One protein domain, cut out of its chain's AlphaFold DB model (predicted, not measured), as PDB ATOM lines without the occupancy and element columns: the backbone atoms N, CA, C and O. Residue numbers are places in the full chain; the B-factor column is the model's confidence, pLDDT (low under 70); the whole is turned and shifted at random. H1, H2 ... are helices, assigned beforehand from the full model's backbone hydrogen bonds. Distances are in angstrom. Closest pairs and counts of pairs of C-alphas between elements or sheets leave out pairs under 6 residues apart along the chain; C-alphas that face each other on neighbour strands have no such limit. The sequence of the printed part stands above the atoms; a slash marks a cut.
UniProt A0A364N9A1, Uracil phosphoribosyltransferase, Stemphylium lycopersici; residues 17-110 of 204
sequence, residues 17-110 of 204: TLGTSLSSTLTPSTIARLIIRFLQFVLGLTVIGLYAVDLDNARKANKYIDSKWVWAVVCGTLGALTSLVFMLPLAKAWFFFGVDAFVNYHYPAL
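Overview. This is residues 17 to 110 of the 204 residues of the protein "Uracil phosphoribosyltransferase" of Stemphylium lycopersici (UniProt A0A364N9A1). This is a long helical hairpin of H2 and H3, with H1 sticking out beyond one end and H4 folding back along H3 without reaching it. H2, the longest helix, makes most of the length, and H1 makes a corner with its beginning. The printed part has 94 residues with four named helices, H1 to H4 in order, and no named strand; the class is all helix. It is loose, with a radius of gyration of the C-alphas of 18.0 A, and a rod in outline, spanning 61 by 28 by 18 A.

Arrangement. Start at H1, residues 17 to 25, which stands free. H1 and H2, residues 28 to 60, meet only through their tight link. Next look at H3, residues 67 to 87: it forms a hairpin with H2 and touches it, with 40 pairs of C-alphas within 8 A. Their closest C-alphas, those of Gly 44 and Gly 76, are 4.3 A apart. Their lines stand at a shallow tilt of 30 degrees, and they run opposite ways. H4, residues 93 to 106, is only just apart from H3, the closest C-alphas being 8.2 A apart. H4 is also apart from H1 and H2. In H1 and H3 every O i to N i+4 pair is within hydrogen-bond range; in H2 it is 28 of 29, in H4 7 of 10.

Along the chain. Find C-alpha 17 at (30.430, 2.359, 21.778), where H1 begins. From C-alpha 28 at (23.834, -7.178, 38.012), H2 runs 48.0 A to C-alpha 60; H3 then runs 30.4 A from C-alpha 67 to C-alpha 87. H4 runs 22.3 A and ends at C-alpha 106, (-11.797, -24.331, 27.065).

Size, cuts and confidence. The C-alphas of Thr 17 and Asn 62, the two farthest apart, are 60.9 A apart. The printed part has no cut, and no link is long. Look for pLDDT under 70 at residues 17 to 26 and 86 to 110.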
ATOM      1  N   THR A  17      31.641   1.865  21.109       51.28
ATOM      2  CA  THR A  17      30.430   2.359  21.778       51.28
ATOM      3  C   THR A  17      29.336   1.295  21.838       51.28
ATOM      4  O   THR A  17      28.738   1.138  22.895       51.28
ATOM      5  N   LEU A  18      29.115   0.486  20.794       53.94
ATOM      6  CA  LEU A  18      28.170  -0.639  20.865       53.94
ATOM      7  C   LEU A  18      28.607  -1.713  21.870       53.94
ATOM      8  O   LEU A  18      27.788  -2.164  22.668       53.94
ATOM      9  N   GLY A  19      29.896  -2.073  21.887       54.41
ATOM     10  CA  GLY A  19      30.427  -3.044  22.849       54.41
ATOM     11  C   GLY A  19      30.277  -2.582  24.301       54.41
ATOM     12  O   GLY A  19      29.889  -3.363  25.165       54.41
ATOM     13  N   THR A  20      30.494  -1.291  24.560       54.28
ATOM     14  CA  THR A  20      30.412  -0.724  25.917       54.28
ATOM     15  C   THR A  20      28.963  -0.444  26.345       54.28
ATOM     16  O   THR A  20      28.626  -0.627  27.510       54.28
ATOM     17  N   SER A  21      28.064  -0.092  25.413       53.50
ATOM     18  CA  SER A  21      26.634   0.149  25.700       53.50
ATOM     19  C   SER A  21      25.892  -1.133  26.088       53.50
ATOM     20  O   SER A  21      25.044  -1.111  26.980       53.50
ATOM     21  N   LEU A  22      26.228  -2.267  25.461       58.25
ATOM     22  CA  LEU A  22      25.666  -3.566  25.834       58.25
ATOM     23  C   LEU A  22      26.145  -3.986  27.230       58.25
ATOM     24  O   LEU A  22      25.326  -4.362  28.062       58.25
ATOM     25  N   SER A  23      27.438  -3.834  27.534       56.81
ATOM     26  CA  SER A  23      27.994  -4.183  28.848       56.81
ATOM     27  C   SER A  23      27.564  -3.243  29.981       56.81
ATOM     28  O   SER A  23      27.384  -3.709  31.100       56.81
ATOM     29  N   SER A  24      27.327  -1.954  29.718       54.19
ATOM     30  CA  SER A  24      26.807  -1.017  30.728       54.19
ATOM     31  C   SER A  24      25.302  -1.159  30.990       54.19
ATOM     32  O   SER A  24      24.836  -0.738  32.046       54.19
ATOM     33  N   THR A  25      24.544  -1.788  30.084       58.16
ATOM     34  CA  THR A  25      23.124  -2.132  30.316       58.16
ATOM     35  C   THR A  25      22.974  -3.436  31.114       58.16
ATOM     36  O   THR A  25      21.941  -3.676  31.741       58.16
ATOM     37  N   LEU A  26      24.023  -4.266  31.161       62.34
ATOM     38  CA  LEU A  26      24.106  -5.455  32.010       62.34
ATOM     39  C   LEU A  26      24.373  -5.062  33.469       62.34
ATOM     40  O   LEU A  26      25.400  -5.384  34.061       62.34
ATOM     41  N   THR A  27      23.416  -4.364  34.076       73.25
ATOM     42  CA  THR A  27      23.376  -4.241  35.532       73.25
ATOM     43  C   THR A  27      23.305  -5.645  36.148       73.25
ATOM     44  O   THR A  27      22.670  -6.532  35.565       73.25
ATOM     45  N   PRO A  28      23.905  -5.882  37.331       75.88
ATOM     46  CA  PRO A  28      23.834  -7.178  38.012       75.88
ATOM     47  C   PRO A  28      22.393  -7.696  38.134       75.88
ATOM     48  O   PRO A  28      22.127  -8.878  37.940       75.88
ATOM     49  N   SER A  29      21.443  -6.782  38.343       76.56
ATOM     50  CA  SER A  29      20.006  -7.058  38.380       76.56
ATOM     51  C   SER A  29      19.435  -7.545  37.042       76.56
ATOM     52  O   SER A  29      18.506  -8.345  37.019       76.56
ATOM     53  N   THR A  30      19.958  -7.080  35.909       77.12
ATOM     54  CA  THR A  30      19.537  -7.538  34.573       77.12
ATOM     55  C   THR A  30      20.096  -8.921  34.266       77.12
ATOM     56  O   THR A  30      19.362  -9.773  33.772       77.12
ATOM     57  N   ILE A  31      21.352  -9.183  34.640       80.94
ATOM     58  CA  ILE A  31      21.961 -10.516  34.528       80.94
ATOM     59  C   ILE A  31      21.197 -11.525  35.395       80.94
ATOM     60  O   ILE A  31      20.810 -12.584  34.905       80.94
ATOM     61  N   ALA A  32      20.914 -11.185  36.656       82.88
ATOM     62  CA  ALA A  32      20.143 -12.040  37.557       82.88
ATOM     63  C   ALA A  32      18.733 -12.329  37.010       82.88
ATOM     64  O   ALA A  32      18.294 -13.479  37.016       82.88
ATOM     65  N   ARG A  33      18.051 -11.316  36.457       77.81
ATOM     66  CA  ARG A  33      16.756 -11.497  35.785       77.81
ATOM     67  C   ARG A  33      16.860 -12.426  34.575       77.81
ATOM     68  O   ARG A  33      16.028 -13.318  34.453       77.81
ATOM     69  N   LEU A  34      17.880 -12.286  33.724       80.31
ATOM     70  CA  LEU A  34      18.097 -13.202  32.595       80.31
ATOM     71  C   LEU A  34      18.297 -14.649  33.061       80.31
ATOM     72  O   LEU A  34      17.692 -15.554  32.493       80.31
ATOM     73  N   ILE A  35      19.112 -14.864  34.097       83.62
ATOM     74  CA  ILE A  35      19.389 -16.202  34.637       83.62
ATOM     75  C   ILE A  35      18.108 -16.834  35.189       83.62
ATOM     76  O   ILE A  35      17.796 -17.970  34.847       83.62
ATOM     77  N   ILE A  36      17.327 -16.098  35.983       82.38
ATOM     78  CA  ILE A  36      16.057 -16.598  36.533       82.38
ATOM     79  C   ILE A  36      15.063 -16.929  35.409       82.38
ATOM     80  O   ILE A  36      14.407 -17.968  35.453       82.38
ATOM     81  N   ARG A  37      14.976 -16.099  34.360       79.12
ATOM     82  CA  ARG A  37      14.114 -16.373  33.196       79.12
ATOM     83  C   ARG A  37      14.581 -17.585  32.395       79.12
ATOM     84  O   ARG A  37      13.748 -18.374  31.959       79.12
ATOM     85  N   PHE A  38      15.888 -17.758  32.238       81.19
ATOM     86  CA  PHE A  38      16.462 -18.931  31.589       81.19
ATOM     87  C   PHE A  38      16.187 -20.209  32.393       81.19
ATOM     88  O   PHE A  38      15.763 -21.211  31.826       81.19
ATOM     89  N   LEU A  39      16.330 -20.166  33.719       84.00
ATOM     90  CA  LEU A  39      15.962 -21.291  34.581       84.00
ATOM     91  C   LEU A  39      14.463 -21.612  34.492       84.00
ATOM     92  O   LEU A  39      14.108 -22.783  34.409       84.00
ATOM     93  N   GLN A  40      13.590 -20.601  34.418       78.94
ATOM     94  CA  GLN A  40      12.150 -20.795  34.203       78.94
ATOM     95  C   GLN A  40      11.845 -21.459  32.849       78.94
ATOM     96  O   GLN A  40      10.946 -22.296  32.758       78.94
ATOM     97  N   PHE A  41      12.590 -21.109  31.796       84.12
ATOM     98  CA  PHE A  41      12.499 -21.759  30.486       84.12
ATOM     99  C   PHE A  41      12.901 -23.235  30.554       84.12
ATOM    100  O   PHE A  41      12.147 -24.094  30.104       84.12
ATOM    101  N   VAL A  42      14.054 -23.530  31.164       87.62
ATOM    102  CA  VAL A  42      14.561 -24.903  31.302       87.62
ATOM    103  C   VAL A  42      13.621 -25.750  32.157       87.62
ATOM    104  O   VAL A  42      13.280 -26.854  31.751       87.62
ATOM    105  N   LEU A  43      13.135 -25.232  33.290       81.94
ATOM    106  CA  LEU A  43      12.154 -25.935  34.124       81.94
ATOM    107  C   LEU A  43      10.860 -26.234  33.357       81.94
ATOM    108  O   LEU A  43      10.360 -27.354  33.435       81.94
ATOM    109  N   GLY A  44      10.353 -25.281  32.567       82.06
ATOM    110  CA  GLY A  44       9.195 -25.506  31.698       82.06
ATOM    111  C   GLY A  44       9.442 -26.608  30.664       82.06
ATOM    112  O   GLY A  44       8.620 -27.511  30.530       82.06
ATOM    113  N   LEU A  45      10.593 -26.588  29.982       84.62
ATOM    114  CA  LEU A  45      10.976 -27.617  29.007       84.62
ATOM    115  C   LEU A  45      11.090 -29.008  29.636       84.62
ATOM    116  O   LEU A  45      10.637 -29.986  29.045       84.62
ATOM    117  N   THR A  46      11.657 -29.091  30.839       87.62
ATOM    118  CA  THR A  46      11.786 -30.348  31.584       87.62
ATOM    119  C   THR A  46      10.419 -30.927  31.940       87.62
ATOM    120  O   THR A  46      10.193 -32.114  31.720       87.62
ATOM    121  N   VAL A  47       9.485 -30.099  32.423       86.19
ATOM    122  CA  VAL A  47       8.104 -30.529  32.706       86.19
ATOM    123  C   VAL A  47       7.431 -31.011  31.420       86.19
ATOM    124  O   VAL A  47       6.906 -32.119  31.380       86.19
ATOM    125  N   ILE A  48       7.504 -30.242  30.332       87.69
ATOM    126  CA  ILE A  48       6.915 -30.652  29.049       87.69
ATOM    127  C   ILE A  48       7.487 -31.998  28.597       87.69
ATOM    128  O   ILE A  48       6.723 -32.875  28.217       87.69
ATOM    129  N   GLY A  49       8.809 -32.183  28.661       85.12
ATOM    130  CA  GLY A  49       9.466 -33.418  28.240       85.12
ATOM    131  C   GLY A  49       9.057 -34.630  29.075       85.12
ATOM    132  O   GLY A  49       8.724 -35.669  28.510       85.12
ATOM    133  N   LEU A  50       9.031 -34.493  30.403       86.25
ATOM    134  CA  LEU A  50       8.673 -35.591  31.301       86.25
ATOM    135  C   LEU A  50       7.211 -36.018  31.110       86.25
ATOM    136  O   LEU A  50       6.922 -37.204  30.973       86.25
ATOM    137  N   TYR A  51       6.295 -35.049  31.048       83.00
ATOM    138  CA  TYR A  51       4.863 -35.331  30.951       83.00
ATOM    139  C   TYR A  51       4.412 -35.675  29.523       83.00
ATOM    140  O   TYR A  51       3.481 -36.457  29.360       83.00
ATOM    141  N   ALA A  52       5.072 -35.170  28.475       82.56
ATOM    142  CA  ALA A  52       4.755 -35.549  27.094       82.56
ATOM    143  C   ALA A  52       5.032 -37.034  26.824       82.56
ATOM    144  O   ALA A  52       4.259 -37.678  26.116       82.56
ATOM    145  N   VAL A  53       6.099 -37.586  27.413       84.56
ATOM    146  CA  VAL A  53       6.399 -39.023  27.325       84.56
ATOM    147  C   VAL A  53       5.298 -39.846  27.986       84.56
ATOM    148  O   VAL A  53       4.904 -40.879  27.447       84.56
ATOM    149  N   ASP A  54       4.759 -39.376  29.110       83.12
ATOM    150  CA  ASP A  54       3.675 -40.083  29.782       83.12
ATOM    151  C   ASP A  54       2.362 -40.054  28.983       83.12
ATOM    152  O   ASP A  54       1.734 -41.095  28.775       83.12
ATOM    153  N   LEU A  55       2.011 -38.904  28.392       81.31
ATOM    154  CA  LEU A  55       0.888 -38.822  27.449       81.31
ATOM    155  C   LEU A  55       1.072 -39.771  26.258       81.31
ATOM    156  O   LEU A  55       0.116 -40.415  25.816       81.31
ATOM    157  N   ASP A  56       2.291 -39.864  25.728       84.38
ATOM    158  CA  ASP A  56       2.608 -40.762  24.622       84.38
ATOM    159  C   ASP A  56       2.501 -42.238  25.029       84.38
ATOM    160  O   ASP A  56       2.067 -43.060  24.215       84.38
ATOM    161  N   ASN A  57       2.841 -42.583  26.272       83.94
ATOM    162  CA  ASN A  57       2.666 -43.928  26.818       83.94
ATOM    163  C   ASN A  57       1.181 -44.273  26.997       83.94
ATOM    164  O   ASN A  57       0.751 -45.335  26.540       83.94
ATOM    165  N   ALA A  58       0.375 -43.363  27.549       80.44
ATOM    166  CA  ALA A  58      -1.073 -43.542  27.681       80.44
ATOM    167  C   ALA A  58      -1.757 -43.710  26.313       80.44
ATOM    168  O   ALA A  58      -2.596 -44.597  26.130       80.44
ATOM    169  N   ARG A  59      -1.330 -42.924  25.313       80.50
ATOM    170  CA  ARG A  59      -1.824 -43.026  23.933       80.50
ATOM    171  C   ARG A  59      -1.471 -44.368  23.293       80.50
ATOM    172  O   ARG A  59      -2.312 -44.958  22.621       80.50
ATOM    173  N   LYS A  60      -0.247 -44.868  23.495       82.75
ATOM    174  CA  LYS A  60       0.180 -46.190  22.993       82.75
ATOM    175  C   LYS A  60      -0.579 -47.335  23.664       82.75
ATOM    176  O   LYS A  60      -0.855 -48.333  23.008       82.75
ATOM    177  N   ALA A  61      -0.947 -47.174  24.931       83.94
ATOM    178  CA  ALA A  61      -1.738 -48.142  25.681       83.94
ATOM    179  C   ALA A  61      -3.247 -48.111  25.351       83.94
ATOM    180  O   ALA A  61      -3.996 -48.880  25.946       83.94
ATOM    181  N   ASN A  62      -3.709 -47.236  24.440       77.94
ATOM    182  CA  ASN A  62      -5.138 -47.000  24.159       77.94
ATOM    183  C   ASN A  62      -5.984 -46.721  25.424       77.94
ATOM    184  O   ASN A  62      -7.201 -46.898  25.417       77.94
ATOM    185  N   LYS A  63      -5.353 -46.259  26.513       76.75
ATOM    186  CA  LYS A  63      -6.044 -45.845  27.737       76.75
ATOM    187  C   LYS A  63      -6.434 -44.373  27.647       76.75
ATOM    188  O   LYS A  63      -5.811 -43.577  26.946       76.75
ATOM    189  N   TYR A  64      -7.479 -44.014  28.389       74.75
ATOM    190  CA  TYR A  64      -7.914 -42.630  28.517       74.75
ATOM    191  C   TYR A  64      -6.781 -41.770  29.103       74.75
ATOM    192  O   TYR A  64      -6.203 -42.120  30.132       74.75
ATOM    193  N   ILE A  65      -6.456 -40.656  28.439       73.50
ATOM    194  CA  ILE A  65      -5.420 -39.721  28.894       73.50
ATOM    195  C   ILE A  65      -5.949 -38.989  30.128       73.50
ATOM    196  O   ILE A  65      -6.913 -38.224  30.052       73.50
ATOM    197  N   ASP A  66      -5.316 -39.224  31.274       73.88
ATOM    198  CA  ASP A  66      -5.713 -38.596  32.527       73.88
ATOM    199  C   ASP A  66      -5.414 -37.081  32.471       73.88
ATOM    200  O   ASP A  66      -4.337 -36.623  32.075       73.88
ATOM    201  N   SER A  67      -6.425 -36.279  32.809       73.94
ATOM    202  CA  SER A  67      -6.400 -34.821  32.659       73.94
ATOM    203  C   SER A  67      -5.312 -34.157  33.512       73.94
ATOM    204  O   SER A  67      -4.892 -33.041  33.200       73.94
ATOM    205  N   LYS A  68      -4.801 -34.847  34.544       75.88
ATOM    206  CA  LYS A  68      -3.702 -34.357  35.390       75.88
ATOM    207  C   LYS A  68      -2.384 -34.187  34.627       75.88
ATOM    208  O   LYS A  68      -1.688 -33.192  34.824       75.88
ATOM    209  N   TRP A  69      -2.067 -35.104  33.709       79.69
ATOM    210  CA  TRP A  69      -0.831 -35.046  32.921       79.69
ATOM    211  C   TRP A  69      -0.910 -33.939  31.871       79.69
ATOM    212  O   TRP A  69       0.048 -33.197  31.662       79.69
ATOM    213  N   VAL A  70      -2.088 -33.768  31.263       80.12
ATOM    214  CA  VAL A  70      -2.357 -32.686  30.305       80.12
ATOM    215  C   VAL A  70      -2.178 -31.325  30.976       80.12
ATOM    216  O   VAL A  70      -1.533 -30.441  30.414       80.12
ATOM    217  N   TRP A  71      -2.689 -31.160  32.200       74.94
ATOM    218  CA  TRP A  71      -2.560 -29.905  32.940       74.94
ATOM    219  C   TRP A  71      -1.099 -29.544  33.240       74.94
ATOM    220  O   TRP A  71      -0.709 -28.385  33.085       74.94
ATOM    221  N   ALA A  72      -0.261 -30.531  33.577       80.69
ATOM    222  CA  ALA A  72       1.170 -30.315  33.785       80.69
ATOM    223  C   ALA A  72       1.875 -29.805  32.512       80.69
ATOM    224  O   ALA A  72       2.640 -28.841  32.572       80.69
ATOM    225  N   VAL A  73       1.559 -30.380  31.343       82.75
ATOM    226  CA  VAL A  73       2.102 -29.925  30.049       82.75
ATOM    227  C   VAL A  73       1.628 -28.509  29.709       82.75
ATOM    228  O   VAL A  73       2.420 -27.688  29.242       82.75
ATOM    229  N   VAL A  74       0.360 -28.178  29.972       80.44
ATOM    230  CA  VAL A  74      -0.183 -26.825  29.747       80.44
ATOM    231  C   VAL A  74       0.516 -25.795  30.641       80.44
ATOM    232  O   VAL A  74       0.940 -24.744  30.164       80.44
ATOM    233  N   CYS A  75       0.715 -26.105  31.923       80.88
ATOM    234  CA  CYS A  75       1.434 -25.227  32.845       80.88
ATOM    235  C   CYS A  75       2.905 -25.033  32.417       80.88
ATOM    236  O   CYS A  75       3.403 -23.905  32.364       80.88
ATOM    237  N   GLY A  76       3.584 -26.116  32.016       81.44
ATOM    238  CA  GLY A  76       4.962 -26.074  31.518       81.44
ATOM    239  C   GLY A  76       5.115 -25.268  30.223       81.44
ATOM    240  O   GLY A  76       6.023 -24.442  30.115       81.44
ATOM    241  N   THR A  77       4.203 -25.447  29.261       76.38
ATOM    242  CA  THR A  77       4.197 -24.694  27.991       76.38
ATOM    243  C   THR A  77       3.930 -23.210  28.205       76.38
ATOM    244  O   THR A  77       4.649 -22.395  27.632       76.38
ATOM    245  N   LEU A  78       2.989 -22.832  29.075       76.00
ATOM    246  CA  LEU A  78       2.750 -21.429  29.435       76.00
ATOM    247  C   LEU A  78       3.977 -20.789  30.102       76.00
ATOM    248  O   LEU A  78       4.342 -19.657  29.769       76.00
ATOM    249  N   GLY A  79       4.649 -21.515  31.000       77.31
ATOM    250  CA  GLY A  79       5.875 -21.057  31.656       77.31
ATOM    251  C   GLY A  79       7.049 -20.881  30.685       77.31
ATOM    252  O   GLY A  79       7.718 -19.844  30.707       77.31
ATOM    253  N   ALA A  80       7.271 -21.857  29.799       77.06
ATOM    254  CA  ALA A  80       8.315 -21.810  28.774       77.06
ATOM    255  C   ALA A  80       8.046 -20.721  27.721       77.06
ATOM    256  O   ALA A  80       8.962 -20.032  27.274       77.06
ATOM    257  N   LEU A  81       6.782 -20.523  27.351       76.62
ATOM    258  CA  LEU A  81       6.385 -19.477  26.417       76.62
ATOM    259  C   LEU A  81       6.587 -18.093  27.032       76.62
ATOM    260  O   LEU A  81       7.162 -17.215  26.397       76.62
ATOM    261  N   THR A  82       6.193 -17.905  28.293       72.38
ATOM    262  CA  THR A  82       6.363 -16.628  29.003       72.38
ATOM    263  C   THR A  82       7.839 -16.251  29.147       72.38
ATOM    264  O   THR A  82       8.201 -15.090  28.948       72.38
ATOM    265  N   SER A  83       8.716 -17.206  29.469       75.38
ATOM    266  CA  SER A  83      10.156 -16.943  29.569       75.38
ATOM    267  C   SER A  83      10.785 -16.628  28.211       75.38
ATOM    268  O   SER A  83      11.556 -15.672  28.125       75.38
ATOM    269  N   LEU A  84      10.402 -17.338  27.146       76.81
ATOM    270  CA  LEU A  84      10.859 -17.062  25.782       76.81
ATOM    271  C   LEU A  84      10.418 -15.669  25.305       76.81
ATOM    272  O   LEU A  84      11.228 -14.902  24.788       76.81
ATOM    273  N   VAL A  85       9.152 -15.313  25.536       71.88
ATOM    274  CA  VAL A  85       8.569 -14.015  25.164       71.88
ATOM    275  C   VAL A  85       9.283 -12.860  25.862       71.88
ATOM    276  O   VAL A  85       9.573 -11.856  25.224       71.88
ATOM    277  N   PHE A  86       9.615 -12.999  27.146       67.56
ATOM    278  CA  PHE A  86      10.366 -11.972  27.873       67.56
ATOM    279  C   PHE A  86      11.859 -11.929  27.529       67.56
ATOM    280  O   PHE A  86      12.507 -10.915  27.785       67.56
ATOM    281  N   MET A  87      12.418 -13.003  26.967       65.69
ATOM    282  CA  MET A  87      13.809 -13.025  26.510       65.69
ATOM    283  C   MET A  87      13.979 -12.305  25.162       65.69
ATOM    284  O   MET A  87      15.045 -11.755  24.889       65.69
ATOM    285  N   LEU A  88      12.932 -12.265  24.329       69.38
ATOM    286  CA  LEU A  88      12.931 -11.487  23.094       69.38
ATOM    287  C   LEU A  88      12.419 -10.054  23.356       69.38
ATOM    288  O   LEU A  88      11.258  -9.883  23.721       69.38
ATOM    289  N   PRO A  89      13.184  -8.990  23.042       60.53
ATOM    290  CA  PRO A  89      12.712  -7.598  23.129       60.53
ATOM    291  C   PRO A  89      11.647  -7.233  22.065       60.53
ATOM    292  O   PRO A  89      11.417  -6.061  21.779       60.53
ATOM    293  N   LEU A  90      11.005  -8.230  21.448       51.25
ATOM    294  CA  LEU A  90      10.079  -8.110  20.315       51.25
ATOM    295  C   LEU A  90       8.605  -8.309  20.712       51.25
ATOM    296  O   LEU A  90       7.716  -8.198  19.865       51.25
ATOM    297  N   ALA A  91       8.314  -8.598  21.981       52.34
ATOM    298  CA  ALA A  91       6.970  -8.955  22.414       52.34
ATOM    299  C   ALA A  91       6.072  -7.728  22.650       52.34
ATOM    300  O   ALA A  91       6.011  -7.141  23.728       52.34
ATOM    301  N   LYS A  92       5.335  -7.352  21.604       53.34
ATOM    302  CA  LYS A  92       4.237  -6.380  21.652       53.34
ATOM    303  C   LYS A  92       3.071  -6.983  22.453       53.34
ATOM    304  O   LYS A  92       2.714  -8.136  22.228       53.34
ATOM    305  N   ALA A  93       2.450  -6.192  23.334       51.91
ATOM    306  CA  ALA A  93       1.365  -6.557  24.268       51.91
ATOM    307  C   ALA A  93       0.121  -7.268  23.667       51.91
ATOM    308  O   ALA A  93      -0.803  -7.625  24.388       51.91
ATOM    309  N   TRP A  94       0.091  -7.515  22.357       53.50
ATOM    310  CA  TRP A  94      -0.965  -8.229  21.641       53.50
ATOM    311  C   TRP A  94      -1.000  -9.748  21.930       53.50
ATOM    312  O   TRP A  94      -2.037 -10.379  21.749       53.50
ATOM    313  N   PHE A  95       0.084 -10.342  22.447       51.41
ATOM    314  CA  PHE A  95       0.139 -11.779  22.779       51.41
ATOM    315  C   PHE A  95      -0.719 -12.170  24.000       51.41
ATOM    316  O   PHE A  95      -1.122 -13.324  24.138       51.41
ATOM    317  N   PHE A  96      -1.061 -11.195  24.851       52.28
ATOM    318  CA  PHE A  96      -1.923 -11.375  26.028       52.28
ATOM    319  C   PHE A  96      -3.314 -11.930  25.661       52.28
ATOM    320  O   PHE A  96      -3.947 -12.603  26.464       52.28
ATOM    321  N   PHE A  97      -3.752 -11.722  24.413       54.00
ATOM    322  CA  PHE A  97      -5.029 -12.212  23.896       54.00
ATOM    323  C   PHE A  97      -5.033 -13.723  23.606       54.00
ATOM    324  O   PHE A  97      -6.081 -14.353  23.674       54.00
ATOM    325  N   GLY A  98      -3.881 -14.331  23.297       58.59
ATOM    326  CA  GLY A  98      -3.808 -15.757  22.951       58.59
ATOM    327  C   GLY A  98      -3.989 -16.680  24.160       58.59
ATOM    328  O   GLY A  98      -4.677 -17.692  24.069       58.59
ATOM    329  N   VAL A  99      -3.412 -16.299  25.302       57.25
ATOM    330  CA  VAL A  99      -3.527 -17.044  26.569       57.25
ATOM    331  C   VAL A  99      -4.918 -16.872  27.184       57.25
ATOM    332  O   VAL A  99      -5.524 -17.859  27.599       57.25
ATOM    333  N   ASP A 100      -5.458 -15.649  27.170       52.16
ATOM    334  CA  ASP A 100      -6.801 -15.346  27.681       52.16
ATOM    335  C   ASP A 100      -7.903 -16.005  26.818       52.16
ATOM    336  O   ASP A 100      -8.851 -16.587  27.347       52.16
ATOM    337  N   ALA A 101      -7.726 -16.057  25.487       54.91
ATOM    338  CA  ALA A 101      -8.628 -16.766  24.574       54.91
ATOM    339  C   ALA A 101      -8.573 -18.296  24.719       54.91
ATOM    340  O   ALA A 101      -9.602 -18.949  24.568       54.91
ATOM    341  N   PHE A 102      -7.415 -18.888  25.030       64.00
ATOM    342  CA  PHE A 102      -7.305 -20.338  25.230       64.00
ATOM    343  C   PHE A 102      -7.992 -20.784  26.531       64.00
ATOM    344  O   PHE A 102      -8.733 -21.768  26.542       64.00
ATOM    345  N   VAL A 103      -7.815 -20.012  27.611       67.88
ATOM    346  CA  VAL A 103      -8.500 -20.235  28.896       67.88
ATOM    347  C   VAL A 103     -10.012 -20.045  28.747       67.88
ATOM    348  O   VAL A 103     -10.782 -20.891  29.199       67.88
ATOM    349  N   ASN A 104     -10.452 -18.995  28.049       56.03
ATOM    350  CA  ASN A 104     -11.875 -18.716  27.854       56.03
ATOM    351  C   ASN A 104     -12.558 -19.676  26.854       56.03
ATOM    352  O   ASN A 104     -13.742 -19.972  26.997       56.03
ATOM    353  N   TYR A 105     -11.836 -20.213  25.862       58.47
ATOM    354  CA  TYR A 105     -12.384 -21.182  24.904       58.47
ATOM    355  C   TYR A 105     -12.557 -22.588  25.506       58.47
ATOM    356  O   TYR A 105     -13.482 -23.306  25.127       58.47
ATOM    357  N   HIS A 106     -11.716 -22.993  26.465       58.19
ATOM    358  CA  HIS A 106     -11.797 -24.331  27.065       58.19
ATOM    359  C   HIS A 106     -12.663 -24.434  28.330       58.19
ATOM    360  O   HIS A 106     -13.113 -25.533  28.655       58.19
ATOM    361  N   TYR A 107     -12.980 -23.329  29.012       57.16
ATOM    362  CA  TYR A 107     -13.781 -23.377  30.243       57.16
ATOM    363  C   TYR A 107     -15.292 -23.671  30.079       57.16
ATOM    364  O   TYR A 107     -15.834 -24.378  30.933       57.16
ATOM    365  N   PRO A 108     -16.023 -23.222  29.033       53.41
ATOM    366  CA  PRO A 108     -17.476 -23.423  29.015       53.41
ATOM    367  C   PRO A 108     -17.929 -24.814  28.535       53.41
ATOM    368  O   PRO A 108     -19.089 -25.165  28.740       53.41
ATOM    369  N   ALA A 109     -17.061 -25.641  27.938       50.41
ATOM    370  CA  ALA A 109     -17.480 -26.929  27.366       50.41
ATOM    371  C   ALA A 109     -17.599 -28.080  28.390       50.41
ATOM    372  O   ALA A 109     -18.284 -29.063  28.117       50.41
ATOM    373  N   LEU A 110     -16.976 -27.968  29.572       51.75
ATOM    374  CA  LEU A 110     -16.959 -29.041  30.584       51.75
ATOM    375  C   LEU A 110     -17.868 -28.776  31.798       51.75
ATOM    376  O   LEU A 110     -18.184 -29.705  32.538       51.75
TER     377      LEU A 110